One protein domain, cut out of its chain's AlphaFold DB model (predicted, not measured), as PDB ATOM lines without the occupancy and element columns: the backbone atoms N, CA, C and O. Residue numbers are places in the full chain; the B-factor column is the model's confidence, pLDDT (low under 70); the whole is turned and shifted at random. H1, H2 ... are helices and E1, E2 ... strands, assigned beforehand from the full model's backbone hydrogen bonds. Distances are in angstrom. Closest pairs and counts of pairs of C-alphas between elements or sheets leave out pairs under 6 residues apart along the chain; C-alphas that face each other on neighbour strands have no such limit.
ATOM      1  N   SER A 537     155.658 187.208 221.649       84.25
ATOM      2  CA  SER A 537     155.075 188.308 222.432       84.25
ATOM      3  C   SER A 537     153.685 187.942 222.962       84.25
ATOM      4  O   SER A 537     153.012 187.084 222.394       84.25
ATOM      5  N   GLN A 538     153.205 188.647 223.993       84.06
ATOM      6  CA  GLN A 538     151.858 188.421 224.532       84.06
ATOM      7  C   GLN A 538     150.757 188.574 223.465       84.06
ATOM      8  O   GLN A 538     149.784 187.829 223.487       84.06
ATOM      9  N   LYS A 539     150.938 189.477 222.487       88.25
ATOM     10  CA  LYS A 539     150.023 189.633 221.343       88.25
ATOM     11  C   LYS A 539     149.945 188.354 220.501       88.25
ATOM     12  O   LYS A 539     148.865 187.981 220.059       88.25
ATOM     13  N   GLU A 540     151.083 187.698 220.282       87.75
ATOM     14  CA  GLU A 540     151.157 186.458 219.504       87.75
ATOM     15  C   GLU A 540     150.505 185.300 220.273       87.75
ATOM     16  O   GLU A 540     149.682 184.590 219.705       87.75
ATOM     17  N   LEU A 541     150.781 185.178 221.581       86.00
ATOM     18  CA  LEU A 541     150.122 184.192 222.450       86.00
ATOM     19  C   LEU A 541     148.597 184.354 222.422       86.00
ATOM     20  O   LEU A 541     147.897 183.419 222.058       86.00
ATOM     21  N   THR A 542     148.086 185.561 222.682       86.88
ATOM     22  CA  THR A 542     146.641 185.835 222.655       86.88
ATOM     23  C   THR A 542     146.019 185.607 221.272       86.88
ATOM     24  O   THR A 542     144.888 185.127 221.189       86.88
ATOM     25  N   HIS A 543     146.736 185.899 220.180       89.69
ATOM     26  CA  HIS A 543     146.281 185.547 218.833       89.69
ATOM     27  C   HIS A 543     146.140 184.025 218.675       89.69
ATOM     28  O   HIS A 543     145.105 183.549 218.214       89.69
ATOM     29  N   PHE A 544     147.137 183.253 219.111       87.25
ATOM     30  CA  PHE A 544     147.078 181.799 219.038       87.25
ATOM     31  C   PHE A 544     145.966 181.213 219.912       87.25
ATOM     32  O   PHE A 544     145.156 180.445 219.405       87.25
ATOM     33  N   ASP A 545     145.868 181.622 221.179       83.81
ATOM     34  CA  ASP A 545     144.843 181.142 222.118       83.81
ATOM     35  C   ASP A 545     143.417 181.395 221.595       83.81
ATOM     36  O   ASP A 545     142.509 180.602 221.836       83.81
ATOM     37  N   THR A 546     143.225 182.473 220.823       85.88
ATOM     38  CA  THR A 546     141.941 182.799 220.188       85.88
ATOM     39  C   THR A 546     141.581 181.823 219.061       85.88
ATOM     40  O   THR A 546     140.420 181.428 218.957       85.88
ATOM     41  N   TYR A 547     142.540 181.438 218.209       86.75
ATOM     42  CA  TYR A 547     142.270 180.766 216.925       86.75
ATOM     43  C   TYR A 547     142.733 179.302 216.829       86.75
ATOM     44  O   TYR A 547     142.250 178.574 215.969       86.75
ATOM     45  N   ALA A 548     143.627 178.825 217.695       77.94
ATOM     46  CA  ALA A 548     144.214 177.484 217.593       77.94
ATOM     47  C   ALA A 548     143.237 176.331 217.875       77.94
ATOM     48  O   ALA A 548     143.433 175.217 217.393       77.94
ATOM     49  N   VAL A 549     142.177 176.600 218.641       75.56
ATOM     50  CA  VAL A 549     141.080 175.647 218.886       75.56
ATOM     51  C   VAL A 549     139.979 175.715 217.821       75.56
ATOM     52  O   VAL A 549     139.049 174.909 217.844       75.56
ATOM     53  N   GLN A 550     140.053 176.673 216.890       79.19
ATOM     54  CA  GLN A 550     139.038 176.870 215.860       79.19
ATOM     55  C   GLN A 550     139.352 176.026 214.625       79.19
ATOM     56  O   GLN A 550     140.433 176.117 214.045       79.19
ATOM     57  N   ILE A 551     138.370 175.229 214.202       74.94
ATOM     58  CA  ILE A 551     138.398 174.508 212.929       74.94
ATOM     59  C   ILE A 551     137.567 175.312 211.932       74.94
ATOM     60  O   ILE A 551     136.333 175.305 212.012       74.94
ATOM     61  N   GLU A 552     138.225 175.968 210.984       82.50
ATOM     62  CA  GLU A 552     137.585 176.708 209.890       82.50
ATOM     63  C   GLU A 552     138.134 176.267 208.530       82.50
ATOM     64  O   GLU A 552     138.996 175.393 208.452       82.50
ATOM     65  N   ASP A 553     137.625 176.840 207.442       85.75
ATOM     66  CA  ASP A 553     138.270 176.705 206.138       85.75
ATOM     67  C   ASP A 553     139.624 177.438 206.124       85.75
ATOM     68  O   ASP A 553     139.801 178.485 206.760       85.75
ATOM     69  N   ALA A 554     140.589 176.897 205.380       84.88
ATOM     70  CA  ALA A 554     141.939 177.451 205.310       84.88
ATOM     71  C   ALA A 554     141.969 178.921 204.858       84.88
ATOM     72  O   ALA A 554     142.810 179.693 205.323       84.88
ATOM     73  N   LYS A 555     141.030 179.339 204.003       85.31
ATOM     74  CA  LYS A 555     140.908 180.723 203.526       85.31
ATOM     75  C   LYS A 555     140.497 181.707 204.624       85.31
ATOM     76  O   LYS A 555     141.030 182.819 204.660       85.31
ATOM     77  N   SER A 556     139.570 181.336 205.504       87.56
ATOM     78  CA  SER A 556     139.180 182.143 206.669       87.56
ATOM     79  C   SER A 556     140.329 182.243 207.676       87.56
ATOM     80  O   SER A 556     140.724 183.354 208.043       87.56
ATOM     81  N   LEU A 557     140.983 181.119 207.993       86.44
ATOM     82  CA  LEU A 557     142.160 181.096 208.873       86.44
ATOM     83  C   LEU A 557     143.353 181.893 208.313       86.44
ATOM     84  O   LEU A 557     144.038 182.598 209.056       86.44
ATOM     85  N   ALA A 558     143.580 181.860 206.998       86.75
ATOM     86  CA  ALA A 558     144.640 182.635 206.350       86.75
ATOM     87  C   ALA A 558     144.414 184.155 206.443       86.75
ATOM     88  O   ALA A 558     145.386 184.908 206.524       86.75
ATOM     89  N   LYS A 559     143.153 184.615 206.470       87.88
ATOM     90  CA  LYS A 559     142.823 186.035 206.678       87.88
ATOM     91  C   LYS A 559     143.116 186.486 208.105       87.88
ATOM     92  O   LYS A 559     143.686 187.560 208.272       87.88
ATOM     93  N   VAL A 560     142.749 185.700 209.121       88.62
ATOM     94  CA  VAL A 560     143.004 186.084 210.524       88.62
ATOM     95  C   VAL A 560     144.487 185.978 210.888       88.62
ATOM     96  O   VAL A 560     144.997 186.855 211.576       88.62
ATOM     97  N   ASN A 561     145.224 185.007 210.333       90.00
ATOM     98  CA  ASN A 561     146.683 184.877 210.493       90.00
ATOM     99  C   ASN A 561     147.499 185.938 209.701       90.00
ATOM    100  O   ASN A 561     148.735 185.899 209.657       90.00
ATOM    101  N   ALA A 562     146.846 186.901 209.040       86.38
ATOM    102  CA  ALA A 562     147.534 187.960 208.309       86.38
ATOM    103  C   ALA A 562     148.415 188.803 209.254       86.38
ATOM    104  O   ALA A 562     147.968 189.319 210.274       86.38
ATOM    105  N   GLY A 563     149.704 188.927 208.923       82.31
ATOM    106  CA  GLY A 563     150.709 189.582 209.775       82.31
ATOM    107  C   GLY A 563     151.295 188.701 210.889       82.31
ATOM    108  O   GLY A 563     152.366 189.022 211.397       82.31
ATOM    109  N   HIS A 564     150.668 187.564 211.203       85.88
ATOM    110  CA  HIS A 564     151.101 186.603 212.226       85.88
ATOM    111  C   HIS A 564     151.859 185.386 211.650       85.88
ATOM    112  O   HIS A 564     152.532 184.648 212.376       85.88
ATOM    113  N   GLY A 565     151.890 185.258 210.316       80.81
ATOM    114  CA  GLY A 565     152.580 184.211 209.543       80.81
ATOM    115  C   GLY A 565     154.102 184.059 209.745       80.81
ATOM    116  O   GLY A 565     154.747 183.270 209.051       80.81
ATOM    117  N   ALA A 566     154.704 184.826 210.653       73.94
ATOM    118  CA  ALA A 566     156.070 184.646 211.133       73.94
ATOM    119  C   ALA A 566     156.149 183.547 212.217       73.94
ATOM    120  O   ALA A 566     157.104 182.768 212.228       73.94
ATOM    121  N   TYR A 567     155.123 183.454 213.071       81.38
ATOM    122  CA  TYR A 567     155.020 182.514 214.191       81.38
ATOM    123  C   TYR A 567     154.098 181.330 213.878       81.38
ATOM    124  O   TYR A 567     154.392 180.207 214.294       81.38
ATOM    125  N   TYR A 568     153.034 181.562 213.104       87.69
ATOM    126  CA  TYR A 568     151.990 180.569 212.836       87.69
ATOM    127  C   TYR A 568     151.829 180.254 211.351       87.69
ATOM    128  O   TYR A 568     152.167 181.052 210.476       87.69
ATOM    129  N   GLU A 569     151.279 179.084 211.061       89.12
ATOM    130  CA  GLU A 569     150.851 178.671 209.728       89.12
ATOM    131  C   GLU A 569     149.467 178.018 209.792       89.12
ATOM    132  O   GLU A 569     149.007 177.609 210.858       89.12
ATOM    133  N   VAL A 570     148.779 177.984 208.653       90.50
ATOM    134  CA  VAL A 570     147.457 177.364 208.524       90.50
ATOM    135  C   VAL A 570     147.669 175.940 208.028       90.50
ATOM    136  O   VAL A 570     148.162 175.742 206.918       90.50
ATOM    137  N   ASP A 571     147.338 174.957 208.862       89.12
ATOM    138  CA  ASP A 571     147.520 173.537 208.561       89.12
ATOM    139  C   ASP A 571     146.187 172.886 208.191       89.12
ATOM    140  O   ASP A 571     145.303 172.760 209.037       89.12
ATOM    141  N   HIS A 572     146.059 172.436 206.942       89.88
ATOM    142  CA  HIS A 572     144.938 171.607 206.495       89.88
ATOM    143  C   HIS A 572     144.950 170.278 207.252       89.88
ATOM    144  O   HIS A 572     145.924 169.527 207.144       89.88
ATOM    145  N   ILE A 573     143.887 169.948 207.990       88.19
ATOM    146  CA  ILE A 573     143.870 168.730 208.812       88.19
ATOM    147  C   ILE A 573     143.997 167.495 207.908       88.19
ATOM    148  O   ILE A 573     144.876 166.667 208.142       88.19
ATOM    149  N   LEU A 574     143.189 167.431 206.844       89.19
ATOM    150  CA  LEU A 574     143.337 166.485 205.737       89.19
ATOM    151  C   LEU A 574     144.277 167.077 204.676       89.19
ATOM    152  O   LEU A 574     143.961 168.084 204.045       89.19
ATOM    153  N   GLU A 575     145.442 166.462 204.471       87.19
ATOM    154  CA  GLU A 575     146.472 167.007 203.574       87.19
ATOM    155  C   GLU A 575     146.042 166.968 202.092       87.19
ATOM    156  O   GLU A 575     145.490 165.976 201.614       87.19
ATOM    157  N   GLN A 576     146.380 168.011 201.320       85.12
ATOM    158  CA  GLN A 576     146.010 168.143 199.895       85.12
ATOM    159  C   GLN A 576     146.402 166.925 199.032       85.12
ATOM    160  O   GLN A 576     145.719 166.609 198.058       85.12
ATOM    161  N   ARG A 577     147.472 166.200 199.396       86.88
ATOM    162  CA  ARG A 577     147.935 164.999 198.676       86.88
ATOM    163  C   ARG A 577     146.904 163.867 198.627       86.88
ATOM    164  O   ARG A 577     146.839 163.172 197.622       86.88
ATOM    165  N   PHE A 578     146.049 163.731 199.645       88.12
ATOM    166  CA  PHE A 578     144.988 162.712 199.668       88.12
ATOM    167  C   PHE A 578     143.865 162.990 198.657       88.12
ATOM    168  O   PHE A 578     143.133 162.071 198.301       88.12
ATOM    169  N   TRP A 579     143.764 164.230 198.168       83.38
ATOM    170  CA  TRP A 579     142.892 164.607 197.057       83.38
ATOM    171  C   TRP A 579     143.631 164.540 195.715       83.38
ATOM    172  O   TRP A 579     143.121 163.963 194.762       83.38
ATOM    173  N   ARG A 580     144.844 165.107 195.637       82.50
ATOM    174  CA  ARG A 580     145.592 165.268 194.375       82.50
ATOM    175  C   ARG A 580     146.212 163.978 193.827       82.50
ATOM    176  O   ARG A 580     146.386 163.877 192.618       82.50
ATOM    177  N   ASN A 581     146.548 163.015 194.686       81.25
ATOM    178  CA  ASN A 581     147.215 161.771 194.282       81.25
ATOM    179  C   ASN A 581     146.237 160.598 194.065       81.25
ATOM    180  O   ASN A 581     146.686 159.478 193.820       81.25
ATOM    181  N   ASP A 582     144.919 160.813 194.164       80.12
ATOM    182  CA  ASP A 582     143.930 159.769 193.883       80.12
ATOM    183  C   ASP A 582     143.204 160.026 192.551       80.12
ATOM    184  O   ASP A 582     142.371 160.932 192.474       80.12
ATOM    185  N   PRO A 583     143.449 159.217 191.504       78.88
ATOM    186  CA  PRO A 583     142.856 159.430 190.185       78.88
ATOM    187  C   PRO A 583     141.332 159.220 190.146       78.88
ATOM    188  O   PRO A 583     140.706 159.546 189.139       78.88
ATOM    189  N   ARG A 584     140.707 158.696 191.213       78.31
ATOM    190  CA  ARG A 584     139.239 158.591 191.325       78.31
ATOM    191  C   ARG A 584     138.577 159.925 191.679       78.31
ATOM    192  O   ARG A 584     137.370 160.074 191.505       78.31
ATOM    193  N   ILE A 585     139.337 160.887 192.203       78.31
ATOM    194  CA  ILE A 585     138.816 162.157 192.711       78.31
ATOM    195  C   ILE A 585     138.844 163.196 191.586       78.31
ATOM    196  O   ILE A 585     139.816 163.914 191.386       78.31
ATOM    197  N   VAL A 586     137.733 163.288 190.853       63.19
ATOM    198  CA  VAL A 586     137.592 164.197 189.698       63.19
ATOM    199  C   VAL A 586     137.238 165.636 190.115       63.19
ATOM    200  O   VAL A 586     137.394 166.573 189.337       63.19
ATOM    201  N   ILE A 587     136.761 165.838 191.348       60.41
ATOM    202  CA  ILE A 587     136.354 167.151 191.871       60.41
ATOM    203  C   ILE A 587     137.383 167.607 192.905       60.41
ATOM    204  O   ILE A 587     137.375 167.150 194.050       60.41
ATOM    205  N   ALA A 588     138.255 168.535 192.513       54.22
ATOM    206  CA  ALA A 588     139.236 169.128 193.411       54.22
ATOM    207  C   ALA A 588     138.550 170.057 194.431       54.22
ATOM    208  O   ALA A 588     138.295 171.231 194.167       54.22
ATOM    209  N   PHE A 589     138.310 169.542 195.642       54.69
ATOM    210  CA  PHE A 589     137.846 170.318 196.809       54.69
ATOM    211  C   PHE A 589     138.792 171.493 197.167       54.69
ATOM    212  O   PHE A 589     138.424 172.431 197.872       54.69
ATOM    213  N   ASP A 590     140.014 171.431 196.640       53.00
ATOM    214  CA  ASP A 590     141.182 172.241 196.968       53.00
ATOM    215  C   ASP A 590     141.410 173.459 196.046       53.00
ATOM    216  O   ASP A 590     142.181 174.346 196.391       53.00
ATOM    217  N   GLU A 591     140.709 173.598 194.910       51.38
ATOM    218  CA  GLU A 591     140.868 174.771 194.014       51.38
ATOM    219  C   GLU A 591     140.401 176.112 194.631       51.38
ATOM    220  O   GLU A 591     140.464 177.161 193.987       51.38
ATOM    221  N   LYS A 592     139.880 176.097 195.865       55.31
ATOM    222  CA  LYS A 592     139.264 177.257 196.531       55.31
ATOM    223  C   LYS A 592     139.679 177.459 197.998       55.31
ATOM    224  O   LYS A 592     139.044 178.280 198.663       55.31
ATOM    225  N   ASP A 593     140.701 176.746 198.488       63.97
ATOM    226  CA  ASP A 593     141.163 176.772 199.895       63.97
ATOM    227  C   ASP A 593     140.044 176.438 200.919       63.97
ATOM    228  O   ASP A 593     139.958 177.034 201.995       63.97
ATOM    229  N   LEU A 594     139.140 175.510 200.561       65.81
ATOM    230  CA  LEU A 594     137.940 175.163 201.346       65.81
ATOM    231  C   LEU A 594     138.129 173.995 202.328       65.81
ATOM    232  O   LEU A 594     137.218 173.715 203.108       65.81
ATOM    233  N   GLY A 595     139.274 173.308 202.290       75.81
ATOM    234  CA  GLY A 595     139.587 172.230 203.230       75.81
ATOM    235  C   GLY A 595     139.669 172.742 204.668       75.81
ATOM    236  O   GLY A 595     140.128 173.864 204.906       75.81
ATOM    237  N   LEU A 596     139.237 171.923 205.629       86.69
ATOM    238  CA  LEU A 596     139.308 172.301 207.035       86.69
ATOM    239  C   LEU A 596     140.756 172.383 207.505       86.69
ATOM    240  O   LEU A 596     141.567 171.476 207.292       86.69
ATOM    241  N   ALA A 597     141.052 173.470 208.199       89.12
ATOM    242  CA  ALA A 597     142.357 173.777 208.733       89.12
ATOM    243  C   ALA A 597     142.274 174.234 210.191       89.12
ATOM    244  O   ALA A 597     141.199 174.511 210.729       89.12
ATOM    245  N   ILE A 598     143.446 174.311 210.812       89.75
ATOM    246  CA  ILE A 598     143.683 174.874 212.143       89.75
ATOM    247  C   ILE A 598     144.899 175.802 212.097       89.75
ATOM    248  O   ILE A 598     145.771 175.663 211.232       89.75
ATOM    249  N   LEU A 599     144.969 176.752 213.030       89.12
ATOM    250  CA  LEU A 599     146.161 177.577 213.224       89.12
ATOM    251  C   LEU A 599     147.193 176.807 214.057       89.12
ATOM    252  O   LEU A 599     146.887 176.362 215.160       89.12
ATOM    253  N   VAL A 600     148.423 176.669 213.554       88.00
ATOM    254  CA  VAL A 600     149.480 175.883 214.215       88.00
ATOM    255  C   VAL A 600     150.799 176.655 214.301       88.00
ATOM    256  O   VAL A 600     151.045 177.546 213.484       88.00
ATOM    257  N   PRO A 601     151.693 176.339 215.256       84.75
ATOM    258  CA  PRO A 601     153.034 176.912 215.282       84.75
ATOM    259  C   PRO A 601     153.835 176.498 214.042       84.75
ATOM    260  O   PRO A 601     153.906 175.316 213.710       84.75
ATOM    261  N   LYS A 602     154.541 177.454 213.426       80.25
ATOM    262  CA  LYS A 602     155.358 177.303 212.198       80.25
ATOM    263  C   LYS A 602     156.646 176.466 212.368       80.25
ATOM    264  O   LYS A 602     157.679 176.658 211.710       80.25
ATOM    265  N   GLY A 603     156.666 175.595 213.366       72.81
ATOM    266  CA  GLY A 603     157.792 174.734 213.691       72.81
ATOM    267  C   GLY A 603     157.962 174.487 215.191       72.81
ATOM    268  O   GLY A 603     157.516 175.299 216.010       72.81
ATOM    269  N   PRO A 604     158.719 173.438 215.569       63.59
ATOM    270  CA  PRO A 604     158.893 173.053 216.972       63.59
ATOM    271  C   PRO A 604     159.550 174.148 217.820       63.59
ATOM    272  O   PRO A 604     159.242 174.289 218.996       63.59
ATOM    273  N   GLY A 605     160.417 174.975 217.220       65.25
ATOM    274  CA  GLY A 605     161.071 176.092 217.911       65.25
ATOM    275  C   GLY A 605     160.134 177.242 218.306       65.25
ATOM    276  O   GLY A 605     160.435 177.941 219.269       65.25
ATOM    277  N   ILE A 606     159.005 177.430 217.606       72.88
ATOM    278  CA  ILE A 606     157.963 178.374 218.043       72.88
ATOM    279  C   ILE A 606     157.076 177.703 219.093       72.88
ATOM    280  O   ILE A 606     156.906 178.267 220.168       72.88
ATOM    281  N   ALA A 607     156.616 176.470 218.844       74.44
ATOM    282  CA  ALA A 607     155.821 175.699 219.807       74.44
ATOM    283  C   ALA A 607     156.505 175.602 221.187       74.44
ATOM    284  O   ALA A 607     155.893 175.860 222.218       74.44
ATOM    285  N   ALA A 608     157.815 175.338 221.218       67.31
ATOM    286  CA  ALA A 608     158.601 175.253 222.448       67.31
ATOM    287  C   ALA A 608     158.738 176.584 223.216       67.31
ATOM    288  O   ALA A 608     159.155 176.561 224.379       67.31
ATOM    289  N   LYS A 609     158.416 177.730 222.604       72.44
ATOM    290  CA  LYS A 609     158.409 179.058 223.242       72.44
ATOM    291  C   LYS A 609     157.035 179.469 223.773       72.44
ATOM    292  O   LYS A 609     156.934 180.513 224.411       72.44
ATOM    293  N   MET A 610     155.999 178.670 223.530       74.25
ATOM    294  CA  MET A 610     154.628 178.967 223.932       74.25
ATOM    295  C   MET A 610     154.271 178.166 225.192       74.25
ATOM    296  O   MET A 610     154.385 176.936 225.181       74.25
ATOM    297  N   PRO A 611     153.895 178.819 226.305       64.75
ATOM    298  CA  PRO A 611     153.477 178.115 227.511       64.75
ATOM    299  C   PRO A 611     152.116 177.435 227.299       64.75
ATOM    300  O   PRO A 611     151.262 177.951 226.589       64.75
ATOM    301  N   GLY A 612     151.907 176.276 227.926       59.44
ATOM    302  CA  GLY A 612     150.604 175.593 227.970       59.44
ATOM    303  C   GLY A 612     150.210 174.762 226.741       59.44
ATOM    304  O   GLY A 612     149.310 173.935 226.858       59.44
ATOM    305  N   LEU A 613     150.881 174.906 225.595       57.78
ATOM    306  CA  LEU A 613     150.519 174.154 224.389       57.78
ATOM    307  C   LEU A 613     150.996 172.691 224.395       57.78
ATOM    308  O   LEU A 613     152.094 172.402 224.888       57.78
ATOM    309  N   PRO A 614     150.260 171.774 223.732       52.47
ATOM    310  CA  PRO A 614     150.798 170.492 223.294       52.47
ATOM    311  C   PRO A 614     151.937 170.737 222.291       52.47
ATOM    312  O   PRO A 614     151.716 170.962 221.105       52.47
ATOM    313  N   ILE A 615     153.182 170.690 222.779       53.00
ATOM    314  CA  ILE A 615     154.416 170.986 222.015       53.00
ATOM    315  C   ILE A 615     154.530 170.133 220.731       53.00
ATOM    316  O   ILE A 615     155.225 170.506 219.786       53.00
ATOM    317  N   SER A 616     153.854 168.984 220.700       57.12
ATOM    318  CA  SER A 616     153.952 167.972 219.653       57.12
ATOM    319  C   SER A 616     153.254 168.339 218.335       57.12
ATOM    320  O   SER A 616     153.702 167.863 217.289       57.12
ATOM    321  N   TYR A 617     152.193 169.162 218.329       71.00
ATOM    322  CA  TYR A 617     151.467 169.451 217.086       71.00
ATOM    323  C   TYR A 617     152.159 170.527 216.242       71.00
ATOM    324  O   TYR A 617     152.050 171.727 216.486       71.00
ATOM    325  N   VAL A 618     152.840 170.073 215.192       78.12
ATOM    326  CA  VAL A 618     153.461 170.906 214.157       78.12
ATOM    327  C   VAL A 618     153.206 170.252 212.802       78.12
ATOM    328  O   VAL A 618     153.376 169.035 212.675       78.12
ATOM    329  N   HIS A 619     152.864 171.051 211.784       80.38
ATOM    330  CA  HIS A 619     152.561 170.589 210.420       80.38
ATOM    331  C   HIS A 619     153.597 169.576 209.897       80.38
ATOM    332  O   HIS A 619     153.249 168.452 209.540       80.38
ATOM    333  N   THR A 620     154.892 169.910 209.963       75.25
ATOM    334  CA  THR A 620     155.973 169.026 209.488       75.25
ATOM    335  C   THR A 620     156.000 167.664 210.186       75.25
ATOM    336  O   THR A 620     156.259 166.652 209.539       75.25
ATOM    337  N   THR A 621     155.720 167.621 211.491       74.56
ATOM    338  CA  THR A 621     155.707 166.381 212.283       74.56
ATOM    339  C   THR A 621     154.499 165.521 211.917       74.56
ATOM    340  O   THR A 621     154.633 164.305 211.759       74.56
ATOM    341  N   LYS A 622     153.333 166.150 211.709       85.62
ATOM    342  CA  LYS A 622     152.124 165.486 211.208       85.62
ATOM    343  C   LYS A 622     152.381 164.847 209.848       85.62
ATOM    344  O   LYS A 622     152.187 163.643 209.710       85.62
ATOM    345  N   THR A 623     152.895 165.611 208.886       82.38
ATOM    346  CA  THR A 623     153.180 165.118 207.534       82.38
ATOM    347  C   THR A 623     154.215 163.997 207.541       82.38
ATOM    348  O   THR A 623     154.045 163.008 206.835       82.38
ATOM    349  N   GLN A 624     155.251 164.063 208.385       75.69
ATOM    350  CA  GLN A 624     156.198 162.952 208.558       75.69
ATOM    351  C   GLN A 624     155.536 161.681 209.111       75.69
ATOM    352  O   GLN A 624     155.799 160.589 208.610       75.69
ATOM    353  N   MET A 625     154.670 161.796 210.124       77.75
ATOM    354  CA  MET A 625     153.962 160.637 210.680       77.75
ATOM    355  C   MET A 625     152.927 160.064 209.704       77.75
ATOM    356  O   MET A 625     152.839 158.846 209.564       77.75
ATOM    357  N   LEU A 626     152.202 160.917 208.979       85.50
ATOM    358  CA  LEU A 626     151.282 160.488 207.928       85.50
ATOM    359  C   LEU A 626     152.020 159.870 206.736       85.50
ATOM    360  O   LEU A 626     151.516 158.904 206.184       85.50
ATOM    361  N   ASN A 627     153.205 160.356 206.356       81.19
ATOM    362  CA  ASN A 627     154.045 159.735 205.320       81.19
ATOM    363  C   ASN A 627     154.570 158.353 205.736       81.19
ATOM    364  O   ASN A 627     154.792 157.503 204.880       81.19
ATOM    365  N   TYR A 628     154.779 158.116 207.034       76.19
ATOM    366  CA  TYR A 628     155.202 156.810 207.542       76.19
ATOM    367  C   TYR A 628     154.070 155.771 207.500       76.19
ATOM    368  O   TYR A 628     154.307 154.616 207.157       76.19
ATOM    369  N   LEU A 629     152.840 156.181 207.834       79.56
ATOM    370  CA  LEU A 629     151.662 155.305 207.789       79.56
ATOM    371  C   LEU A 629     151.105 155.135 206.368       79.56
ATOM    372  O   LEU A 629     150.658 154.048 206.017       79.56
ATOM    373  N   ILE A 630     151.130 156.208 205.571       88.12
ATOM    374  CA  ILE A 630     150.618 156.285 204.200       88.12
ATOM    375  C   ILE A 630     151.655 157.026 203.337       88.12
ATOM    376  O   ILE A 630     151.648 158.265 203.287       88.12
ATOM    377  N   PRO A 631     152.568 156.293 202.670       86.69
ATOM    378  CA  PRO A 631     153.625 156.878 201.854       86.69
ATOM    379  C   PRO A 631     153.094 157.798 200.753       86.69
ATOM    380  O   PRO A 631     152.056 157.538 200.141       86.69
ATOM    381  N   HIS A 632     153.827 158.880 200.491       84.75
ATOM    382  CA  HIS A 632     153.456 159.851 199.469       84.75
ATOM    383  C   HIS A 632     153.403 159.208 198.076       84.75
ATOM    384  O   HIS A 632     154.359 158.559 197.652       84.75
ATOM    385  N   GLY A 633     152.306 159.421 197.350       84.69
ATOM    386  CA  GLY A 633     152.037 158.816 196.043       84.69
ATOM    387  C   GLY A 633     151.358 157.443 196.117       84.69
ATOM    388  O   GLY A 633     151.014 156.886 195.079       84.69
ATOM    389  N   GLN A 634     151.146 156.893 197.319       86.94
ATOM    390  CA  GLN A 634     150.409 155.642 197.528       86.94
ATOM    391  C   GLN A 634     148.987 155.862 198.060       86.94
ATOM    392  O   GLN A 634     148.304 154.885 198.364       86.94
ATOM    393  N   GLU A 635     148.508 157.105 198.179       90.69
ATOM    394  CA  GLU A 635     147.225 157.439 198.818       90.69
ATOM    395  C   GLU A 635     146.036 156.673 198.208       90.69
ATOM    396  O   GLU A 635     145.144 156.229 198.935       90.69
ATOM    397  N   ALA A 636     146.062 156.430 196.893       88.75
ATOM    398  CA  ALA A 636     145.053 155.654 196.172       88.75
ATOM    399  C   ALA A 636     144.920 154.187 196.639       88.75
ATOM    400  O   ALA A 636     143.850 153.599 196.488       88.75
ATOM    401  N   LEU A 637     145.964 153.595 197.234       89.19
ATOM    402  CA  LEU A 637     145.950 152.206 197.717       89.19
ATOM    403  C   LEU A 637     145.169 152.032 199.031       89.19
ATOM    404  O   LEU A 637     144.747 150.917 199.354       89.19
ATOM    405  N   TYR A 638     145.000 153.105 199.804       93.06
ATOM    406  CA  TYR A 638     144.355 153.093 201.118       93.06
ATOM    407  C   TYR A 638     142.903 153.533 200.981       93.06
ATOM    408  O   TYR A 638     142.607 154.472 200.247       93.06
ATOM    409  N   THR A 639     141.990 152.898 201.709       93.62
ATOM    410  CA  THR A 639     140.591 153.339 201.831       93.62
ATOM    411  C   THR A 639     140.488 154.650 202.614       93.62
ATOM    412  O   THR A 639     141.360 154.990 203.411       93.62
ATOM    413  N   ALA A 640     139.398 155.392 202.438       93.75
ATOM    414  CA  ALA A 640     139.108 156.621 203.165       93.75
ATOM    415  C   ALA A 640     138.972 156.357 204.674       93.75
ATOM    416  O   ALA A 640     139.276 157.241 205.469       93.75
ATOM    417  N   GLN A 641     138.593 155.134 205.073       94.88
ATOM    418  CA  GLN A 641     138.645 154.694 206.468       94.88
ATOM    419  C   GLN A 641     140.087 154.551 206.964       94.88
ATOM    420  O   GLN A 641     140.392 155.083 208.022       94.88
ATOM    421  N   GLU A 642     140.982 153.898 206.216       94.12
ATOM    422  CA  GLU A 642     142.401 153.784 206.598       94.12
ATOM    423  C   GLU A 642     143.096 155.156 206.634       94.12
ATOM    424  O   GLU A 642     143.886 155.420 207.543       94.12
ATOM    425  N   ILE A 643     142.760 156.053 205.698       94.50
ATOM    426  CA  ILE A 643     143.231 157.446 205.684       94.50
ATOM    427  C   ILE A 643     142.695 158.203 206.907       94.50
ATOM    428  O   ILE A 643     143.475 158.854 207.602       94.50
ATOM    429  N   PHE A 644     141.397 158.104 207.210       94.69
ATOM    430  CA  PHE A 644     140.789 158.727 208.391       94.69
ATOM    431  C   PHE A 644     141.408 158.208 209.691       94.69
ATOM    432  O   PHE A 644     141.878 159.002 210.500       94.69
ATOM    433  N   ASP A 645     141.493 156.888 209.857       94.81
ATOM    434  CA  ASP A 645     142.112 156.230 211.008       94.81
ATOM    435  C   ASP A 645     143.559 156.721 211.225       94.81
ATOM    436  O   ASP A 645     143.952 157.002 212.362       94.81
ATOM    437  N   ALA A 646     144.333 156.894 210.144       93.44
ATOM    438  CA  ALA A 646     145.726 157.335 210.218       93.44
ATOM    439  C   ALA A 646     145.830 158.784 210.696       93.44
ATOM    440  O   ALA A 646     146.655 159.086 211.560       93.44
ATOM    441  N   HIS A 647     144.956 159.668 210.209       93.75
ATOM    442  CA  HIS A 647     144.860 161.028 210.731       93.75
ATOM    443  C   HIS A 647     144.426 161.010 212.199       93.75
ATOM    444  O   HIS A 647     145.142 161.546 213.036       93.75
ATOM    445  N   MET A 648     143.342 160.322 212.561       93.44
ATOM    446  CA  MET A 648     142.863 160.264 213.948       93.44
ATOM    447  C   MET A 648     143.932 159.762 214.930       93.44
ATOM    448  O   MET A 648     144.064 160.306 216.027       93.44
ATOM    449  N   PHE A 649     144.737 158.772 214.530       90.12
ATOM    450  CA  PHE A 649     145.886 158.312 215.306       90.12
ATOM    451  C   PHE A 649     146.988 159.373 215.407       90.12
ATOM    452  O   PHE A 649     147.415 159.682 216.518       90.12
ATOM    453  N   VAL A 650     147.441 159.948 214.283       86.62
ATOM    454  CA  VAL A 650     148.526 160.948 214.270       86.62
ATOM    455  C   VAL A 650     148.133 162.200 215.048       86.62
ATOM    456  O   VAL A 650     148.868 162.598 215.946       86.62
ATOM    457  N   LEU A 651     146.970 162.789 214.765       88.94
ATOM    458  CA  LEU A 651     146.484 164.005 215.423       88.94
ATOM    459  C   LEU A 651     146.411 163.809 216.954       88.94
ATOM    460  O   LEU A 651     146.911 164.649 217.703       88.94
ATOM    461  N   LYS A 652     145.896 162.659 217.428       87.69
ATOM    462  CA  LYS A 652     145.900 162.297 218.858       87.69
ATOM    463  C   LYS A 652     147.310 162.113 219.421       87.69
ATOM    464  O   LYS A 652     147.586 162.573 220.525       87.69
ATOM    465  N   HIS A 653     148.213 161.452 218.693       81.44
ATOM    466  CA  HIS A 653     149.601 161.257 219.136       81.44
ATOM    467  C   HIS A 653     150.370 162.580 219.256       81.44
ATOM    468  O   HIS A 653     151.257 162.710 220.098       81.44
ATOM    469  N   LEU A 654     150.011 163.566 218.433       79.94
ATOM    470  CA  LEU A 654     150.522 164.932 218.498       79.94
ATOM    471  C   LEU A 654     149.806 165.802 219.547       79.94
ATOM    472  O   LEU A 654     150.075 166.997 219.630       79.94
ATOM    473  N   GLY A 655     148.937 165.218 220.378       77.69
ATOM    474  CA  GLY A 655     148.285 165.911 221.488       77.69
ATOM    475  C   GLY A 655     147.227 166.929 221.063       77.69
ATOM    476  O   GLY A 655     146.951 167.845 221.831       77.69
ATOM    477  N   LEU A 656     146.651 166.795 219.861       83.44
ATOM    478  CA  LEU A 656     145.512 167.615 219.449       83.44
ATOM    479  C   LEU A 656     144.296 167.298 220.333       83.44
ATOM    480  O   LEU A 656     144.039 166.130 220.639       83.44
ATOM    481  N   ASP A 657     143.562 168.335 220.735       80.94
ATOM    482  CA  ASP A 657     142.473 168.207 221.705       80.94
ATOM    483  C   ASP A 657     141.348 167.276 221.215       80.94
ATOM    484  O   ASP A 657     140.975 167.265 220.038       80.94
ATOM    485  N   GLU A 658     140.776 166.489 222.128       82.81
ATOM    486  CA  GLU A 658     139.771 165.489 221.770       82.81
ATOM    487  C   GLU A 658     138.454 166.111 221.262       82.81
ATOM    488  O   GLU A 658     137.750 165.476 220.475       82.81
ATOM    489  N   SER A 659     138.149 167.367 221.609       82.88
ATOM    490  CA  SER A 659     137.024 168.116 221.027       82.88
ATOM    491  C   SER A 659     137.215 168.397 219.531       82.88
ATOM    492  O   SER A 659     136.263 168.269 218.757       82.88
ATOM    493  N   ILE A 660     138.451 168.676 219.095       83.19
ATOM    494  CA  ILE A 660     138.803 168.867 217.681       83.19
ATOM    495  C   ILE A 660     138.668 167.538 216.933       83.19
ATOM    496  O   ILE A 660     138.004 167.468 215.893       83.19
ATOM    497  N   LEU A 661     139.223 166.465 217.511       86.06
ATOM    498  CA  LEU A 661     139.134 165.101 216.981       86.06
ATOM    499  C   LEU A 661     137.679 164.629 216.830       86.06
ATOM    500  O   LEU A 661     137.333 163.978 215.847       86.06
ATOM    501  N   ARG A 662     136.805 164.961 217.785       86.81
ATOM    502  CA  ARG A 662     135.378 164.589 217.772       86.81
ATOM    503  C   ARG A 662     134.485 165.567 217.006       86.81
ATOM    504  O   ARG A 662     133.272 165.356 216.961       86.81
ATOM    505  N   SER A 663     135.043 166.616 216.405       84.31
ATOM    506  CA  SER A 663     134.246 167.619 215.703       84.31
ATOM    507  C   SER A 663     133.503 167.023 214.499       84.31
ATOM    508  O   SER A 663     134.039 166.259 213.690       84.31
ATOM    509  N   SER A 664     132.238 167.419 214.344       82.44
ATOM    510  CA  SER A 664     131.416 167.031 213.193       82.44
ATOM    511  C   SER A 664     131.967 167.581 211.873       82.44
ATOM    512  O   SER A 664     131.797 166.934 210.840       82.44
ATOM    513  N   ARG A 665     132.663 168.731 211.921       81.31
ATOM    514  CA  ARG A 665     133.376 169.321 210.778       81.31
ATOM    515  C   ARG A 665     134.478 168.380 210.288       81.31
ATOM    516  O   ARG A 665     134.418 167.978 209.134       81.31
ATOM    517  N   LEU A 666     135.405 167.955 211.157       84.12
ATOM    518  CA  LEU A 666     136.513 167.068 210.774       84.12
ATOM    519  C   LEU A 666     136.011 165.782 210.105       84.12
ATOM    520  O   LEU A 666     136.464 165.427 209.023       84.12
ATOM    521  N   LEU A 667     135.017 165.116 210.699       86.94
ATOM    522  CA  LEU A 667     134.406 163.921 210.110       86.94
ATOM    523  C   LEU A 667     133.711 164.202 208.756       86.94
ATOM    524  O   LEU A 667     133.541 163.285 207.954       86.94
ATOM    525  N   GLY A 668     133.306 165.447 208.493       86.00
ATOM    526  CA  GLY A 668     132.722 165.904 207.232       86.00
ATOM    527  C   GLY A 668     133.680 165.788 206.045       86.00
ATOM    528  O   GLY A 668     133.316 165.163 205.049       86.00
ATOM    529  N   ASP A 669     134.908 166.295 206.165       85.69
ATOM    530  CA  ASP A 669     135.907 166.267 205.081       85.69
ATOM    531  C   ASP A 669     136.263 164.831 204.669       85.69
ATOM    532  O   ASP A 669     136.291 164.497 203.483       85.69
ATOM    533  N   PHE A 670     136.435 163.930 205.639       90.31
ATOM    534  CA  PHE A 670     136.698 162.520 205.340       90.31
ATOM    535  C   PHE A 670     135.455 161.792 204.797       90.31
ATOM    536  O   PHE A 670     135.582 160.918 203.940       90.31
ATOM    537  N   LYS A 671     134.234 162.166 205.211       89.62
ATOM    538  CA  LYS A 671     132.997 161.662 204.580       89.62
ATOM    539  C   LYS A 671     132.865 162.127 203.127       89.62
ATOM    540  O   LYS A 671     132.382 161.359 202.298       89.62
ATOM    541  N   LEU A 672     133.298 163.348 202.811       87.38
ATOM    542  CA  LEU A 672     133.370 163.848 201.437       87.38
ATOM    543  C   LEU A 672     134.413 163.070 200.623       87.38
ATOM    544  O   LEU A 672     134.103 162.662 199.508       87.38
ATOM    545  N   LEU A 673     135.583 162.775 201.202       88.69
ATOM    546  CA  LEU A 673     136.612 161.925 200.592       88.69
ATOM    547  C   LEU A 673     136.080 160.511 200.285       88.69
ATOM    548  O   LEU A 673     136.218 160.029 199.162       88.69
ATOM    549  N   ALA A 674     135.415 159.867 201.250       91.44
ATOM    550  CA  ALA A 674     134.793 158.553 201.060       91.44
ATOM    551  C   ALA A 674     133.725 158.583 199.951       91.44
ATOM    552  O   ALA A 674     133.749 157.751 199.044       91.44
ATOM    553  N   LYS A 675     132.842 159.593 199.965       89.69
ATOM    554  CA  LYS A 675     131.815 159.791 198.933       89.69
ATOM    555  C   LYS A 675     132.424 160.002 197.542       89.69
ATOM    556  O   LYS A 675     131.936 159.410 196.586       89.69
ATOM    557  N   ALA A 676     133.479 160.811 197.427       87.12
ATOM    558  CA  ALA A 676     134.164 161.081 196.160       87.12
ATOM    559  C   ALA A 676     134.813 159.822 195.557       87.12
ATOM    560  O   ALA A 676     134.906 159.707 194.341       87.12
ATOM    561  N   ARG A 677     135.219 158.865 196.400       89.19
ATOM    562  CA  ARG A 677     135.843 157.596 195.993       89.19
ATOM    563  C   ARG A 677     134.847 156.448 195.783       89.19
ATOM    564  O   ARG A 677     135.273 155.351 195.430       89.19
ATOM    565  N   GLY A 678     133.550 156.680 196.012       90.44
ATOM    566  CA  GLY A 678     132.513 155.640 195.968       90.44
ATOM    567  C   GLY A 678     132.600 154.624 197.116       90.44
ATOM    568  O   GLY A 678     132.130 153.498 196.979       90.44
ATOM    569  N   GLU A 679     133.230 154.995 198.232       93.25
ATOM    570  CA  GLU A 679     133.516 154.098 199.353       93.25
ATOM    571  C   GLU A 679     132.425 154.151 200.450       93.25
ATOM    572  O   GLU A 679     131.674 155.129 200.537       93.25
ATOM    573  N   PRO A 680     132.306 153.113 201.309       92.38
ATOM    574  CA  PRO A 680     131.304 153.071 202.376       92.38
ATOM    575  C   PRO A 680     131.398 154.226 203.383       92.38
ATOM    576  O   PRO A 680     132.449 154.835 203.586       92.38
ATOM    577  N   ALA A 681     130.294 154.481 204.091       89.19
ATOM    578  CA  ALA A 681     130.248 155.490 205.144       89.19
ATOM    579  C   ALA A 681     131.256 155.192 206.272       89.19
ATOM    580  O   ALA A 681     131.295 154.086 206.819       89.19
ATOM    581  N   LEU A 682     132.036 156.209 206.642       92.38
ATOM    582  CA  LEU A 682     133.091 156.093 207.647       92.38
ATOM    583  C   LEU A 682     132.552 155.797 209.046       92.38
ATOM    584  O   LEU A 682     131.596 156.420 209.517       92.38
ATOM    585  N   LYS A 683     133.248 154.902 209.746       91.06
ATOM    586  CA  LYS A 683     133.060 154.609 211.166       91.06
ATOM    587  C   LYS A 683     133.989 155.506 211.976       91.06
ATOM    588  O   LYS A 683     135.205 155.469 211.792       91.06
ATOM    589  N   PHE A 684     133.429 156.293 212.893       90.94
ATOM    590  CA  PHE A 684     134.244 157.081 213.814       90.94
ATOM    591  C   PHE A 684     134.964 156.152 214.797       90.94
ATOM    592  O   PHE A 684     134.324 155.483 215.609       90.94
ATOM    593  N   ARG A 685     136.295 156.133 214.740       89.25
ATOM    594  CA  ARG A 685     137.165 155.507 215.737       89.25
ATOM    595  C   ARG A 685     138.464 156.293 215.842       89.25
ATOM    596  O   ARG A 685     138.843 157.000 214.915       89.25
ATOM    597  N   ILE A 686     139.142 156.152 216.975       88.12
ATOM    598  CA  ILE A 686     140.489 156.683 217.172       88.12
ATOM    599  C   ILE A 686     141.386 155.477 217.457       88.12
ATOM    600  O   ILE A 686     141.291 154.936 218.562       88.12
ATOM    601  N   PRO A 687     142.190 155.007 216.483       86.75
ATOM    602  CA  PRO A 687     143.019 153.823 216.664       86.75
ATOM    603  C   PRO A 687     143.932 153.952 217.877       86.75
ATOM    604  O   PRO A 687     144.468 155.026 218.166       86.75
ATOM    605  N   SER A 688     144.121 152.844 218.588       81.81
ATOM    606  CA  SER A 688     145.019 152.816 219.744       81.81
ATOM    607  C   SER A 688     146.466 152.576 219.320       81.81
ATOM    608  O   SER A 688     147.400 153.083 219.946       81.81
ATOM    609  N   ARG A 689     146.650 151.784 218.256       83.56
ATOM    610  CA  ARG A 689     147.937 151.316 217.741       83.56
ATOM    611  C   ARG A 689     147.863 151.127 216.228       83.56
ATOM    612  O   ARG A 689     146.785 151.050 215.644       83.56
ATOM    613  N   TYR A 690     149.037 151.006 215.624       84.44
ATOM    614  CA  TYR A 690     149.220 150.605 214.235       84.44
ATOM    615  C   TYR A 690     150.168 149.407 214.166       84.44
ATOM    616  O   TYR A 690     151.097 149.304 214.969       84.44
ATOM    617  N   ARG A 691     149.942 148.507 213.208       80.94
ATOM    618  CA  ARG A 691     150.796 147.341 212.933       80.94
ATOM    619  C   ARG A 691     151.107 147.266 211.442       80.94
ATOM    620  O   ARG A 691     150.217 147.464 210.623       80.94
ATOM    621  N   TYR A 692     152.349 146.945 211.089       72.69
ATOM    622  CA  TYR A 692     152.695 146.622 209.709       72.69
ATOM    623  C   TYR A 692     152.140 145.241 209.345       72.69
ATOM    624  O   TYR A 692     152.344 144.268 210.077       72.69
ATOM    625  N   SER A 693     151.431 145.179 208.227       82.50
ATOM    626  CA  SER A 693     150.761 144.007 207.680       82.50
ATOM    627  C   SER A 693     151.602 143.463 206.525       82.50
ATOM    628  O   SER A 693     151.572 144.043 205.435       82.50
ATOM    629  N   PRO A 694     152.385 142.379 206.722       65.94
ATOM    630  CA  PRO A 694     153.299 141.885 205.691       65.94
ATOM    631  C   PRO A 694     152.563 141.428 204.429       65.94
ATOM    632  O   PRO A 694     153.065 141.603 203.327       65.94
ATOM    633  N   THR A 695     151.341 140.910 204.583       80.62
ATOM    634  CA  THR A 695     150.488 140.434 203.484       80.62
ATOM    635  C   THR A 695     149.940 141.556 202.604       80.62
ATOM    636  O   THR A 695     149.654 141.312 201.436       80.62
ATOM    637  N   LYS A 696     149.800 142.781 203.132       77.19
ATOM    638  CA  LYS A 696     149.371 143.967 202.367       77.19
ATOM    639  C   LYS A 696     150.498 144.968 202.091       77.19
ATOM    640  O   LYS A 696     150.239 146.006 201.488       77.19
ATOM    641  N   GLY A 697     151.712 144.702 202.577       79.56
ATOM    642  CA  GLY A 697     152.866 145.597 202.453       79.56
ATOM    643  C   GLY A 697     152.676 146.986 203.084       79.56
ATOM    644  O   GLY A 697     153.267 147.948 202.602       79.56
ATOM    645  N   ARG A 698     151.811 147.131 204.103       84.00
ATOM    646  CA  ARG A 698     151.408 148.450 204.635       84.00
ATOM    647  C   ARG A 698     150.990 148.456 206.101       84.00
ATOM    648  O   ARG A 698     150.763 147.407 206.694       84.00
ATOM    649  N   TRP A 699     150.860 149.648 206.679       80.75
ATOM    650  CA  TRP A 699     150.404 149.853 208.056       80.75
ATOM    651  C   TRP A 699     148.875 149.802 208.184       80.75
ATOM    652  O   TRP A 699     148.156 150.402 207.391       80.75
ATOM    653  N   GLU A 700     148.384 149.121 209.220       85.19
ATOM    654  CA  GLU A 700     146.958 148.951 209.524       85.19
ATOM    655  C   GLU A 700     146.634 149.366 210.965       85.19
ATOM    656  O   GLU A 700     147.431 149.146 211.883       85.19
ATOM    657  N   ALA A 701     145.450 149.952 211.161       86.75
ATOM    658  CA  ALA A 701     144.928 150.356 212.464       86.75
ATOM    659  C   ALA A 701     144.442 149.154 213.293       86.75
ATOM    660  O   ALA A 701     143.705 148.310 212.772       86.75
ATOM    661  N   LEU A 702     144.789 149.142 214.587       77.81
ATOM    662  CA  LEU A 702     144.289 148.208 215.609       77.81
ATOM    663  C   LEU A 702     143.364 148.918 216.620       77.81
ATOM    664  O   LEU A 702     143.821 149.875 217.306       77.81
TER     665      LEU A 702
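This is residues 537 to 702 of the 702 residues of an uncharacterized protein of Candidatus Nitrosocosmicus oleophilus (UniProt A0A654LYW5). Reading from Ser 537, you meet an elongated model in two parts: a small two-stranded sheet, E1 and E2, with H2 packed on it and H1 at the far end, then a helical part in which H5, H7 and H8 pack on H6. A second small sheet, the hairpin of E3 and E4, lies at the opposite end, E4 packing on H6. The printed part has 166 residues, with eight named helices and four named strands in the order H1 H2 E1 H3 E2 H4 H5 H6 H7 H8 E3 E4; both sheets are antiparallel and the class is mixed, helices and strands. The whole is compact, with a radius of gyration of the C-alphas of 16.0 A, and spans 51 by 32 by 26 A.

Start with H1, residues 538 to 547, and E2, residues 596 to 601: their closest C-alphas, Tyr 547 and Leu 599, are 6.2 A apart. Residues 552 to 553 pair antiparallel with residues 596 to 597 of E2. Next comes H2, residues 554 to 560; its closest C-alpha pair with E2 is Ala 554 and Ala 597, 5.0 A. E1, residues 568 to 572, is antiparallel to E2; look for N 569 and O 600, 2.9 A apart, within hydrogen-bond range. H3, residues 577 to 580, is close to but not clearly touching H8, residues 664 to 676, with C-alphas 579 and 673 at 7.7 A. For H4, residues 604 to 607, find C-alphas 601 of E2 and 607 at 5.5 A. The hub is H6, residues 640 to 653. With residues 646 to 651 alone it touches H5, residues 619 to 629, at a steep tilt of 51 degrees, opposite ways; C-alphas 625 and 650 are closest, 6.5 A. Residues 640 to 644 of H6 touch residues 670 to 674 of H8 at a shallow tilt of 30 degrees, opposite ways, with C-alphas 640 and 674 closest, 5.2 A. H7, residues 658 to 661, touches residues 648 to 652 of H6, C-alphas 648 and 661 being closest at 6.8 A. E3, residues 690 to 693, and E4, residues 698 to 701, form an antiparallel hairpin; N 691 and O 700 are 2.9 A apart, within hydrogen-bond range. Every O i to N i+4 pair is within that range in H1, H2, H5 and H6, and 8 of 9 in H8; H3, H4 and H7 are too short for one.

Find C-alpha 538 at (151.858, 188.421, 224.532); from there H1 runs 14.4 A. H5 runs 15.5 A, H8 18.3 A and E2 16.7 A. H6 starts at (139.108, 156.621, 203.165) and runs 19.7 A. E4 ends at C-alpha 701, (144.928, 150.356, 212.464).

The C-alphas of Gln 538 and Thr 695 are farthest apart, 52.4 A. The printed part has no cut. The links H3 to E2, H4 to H5 and H8 to E3 are long. Look for pLDDT under 70 at residues 586 to 594, 604 to 605, 608, 611 to 616 and 694; the mean of the printed part is 82.0.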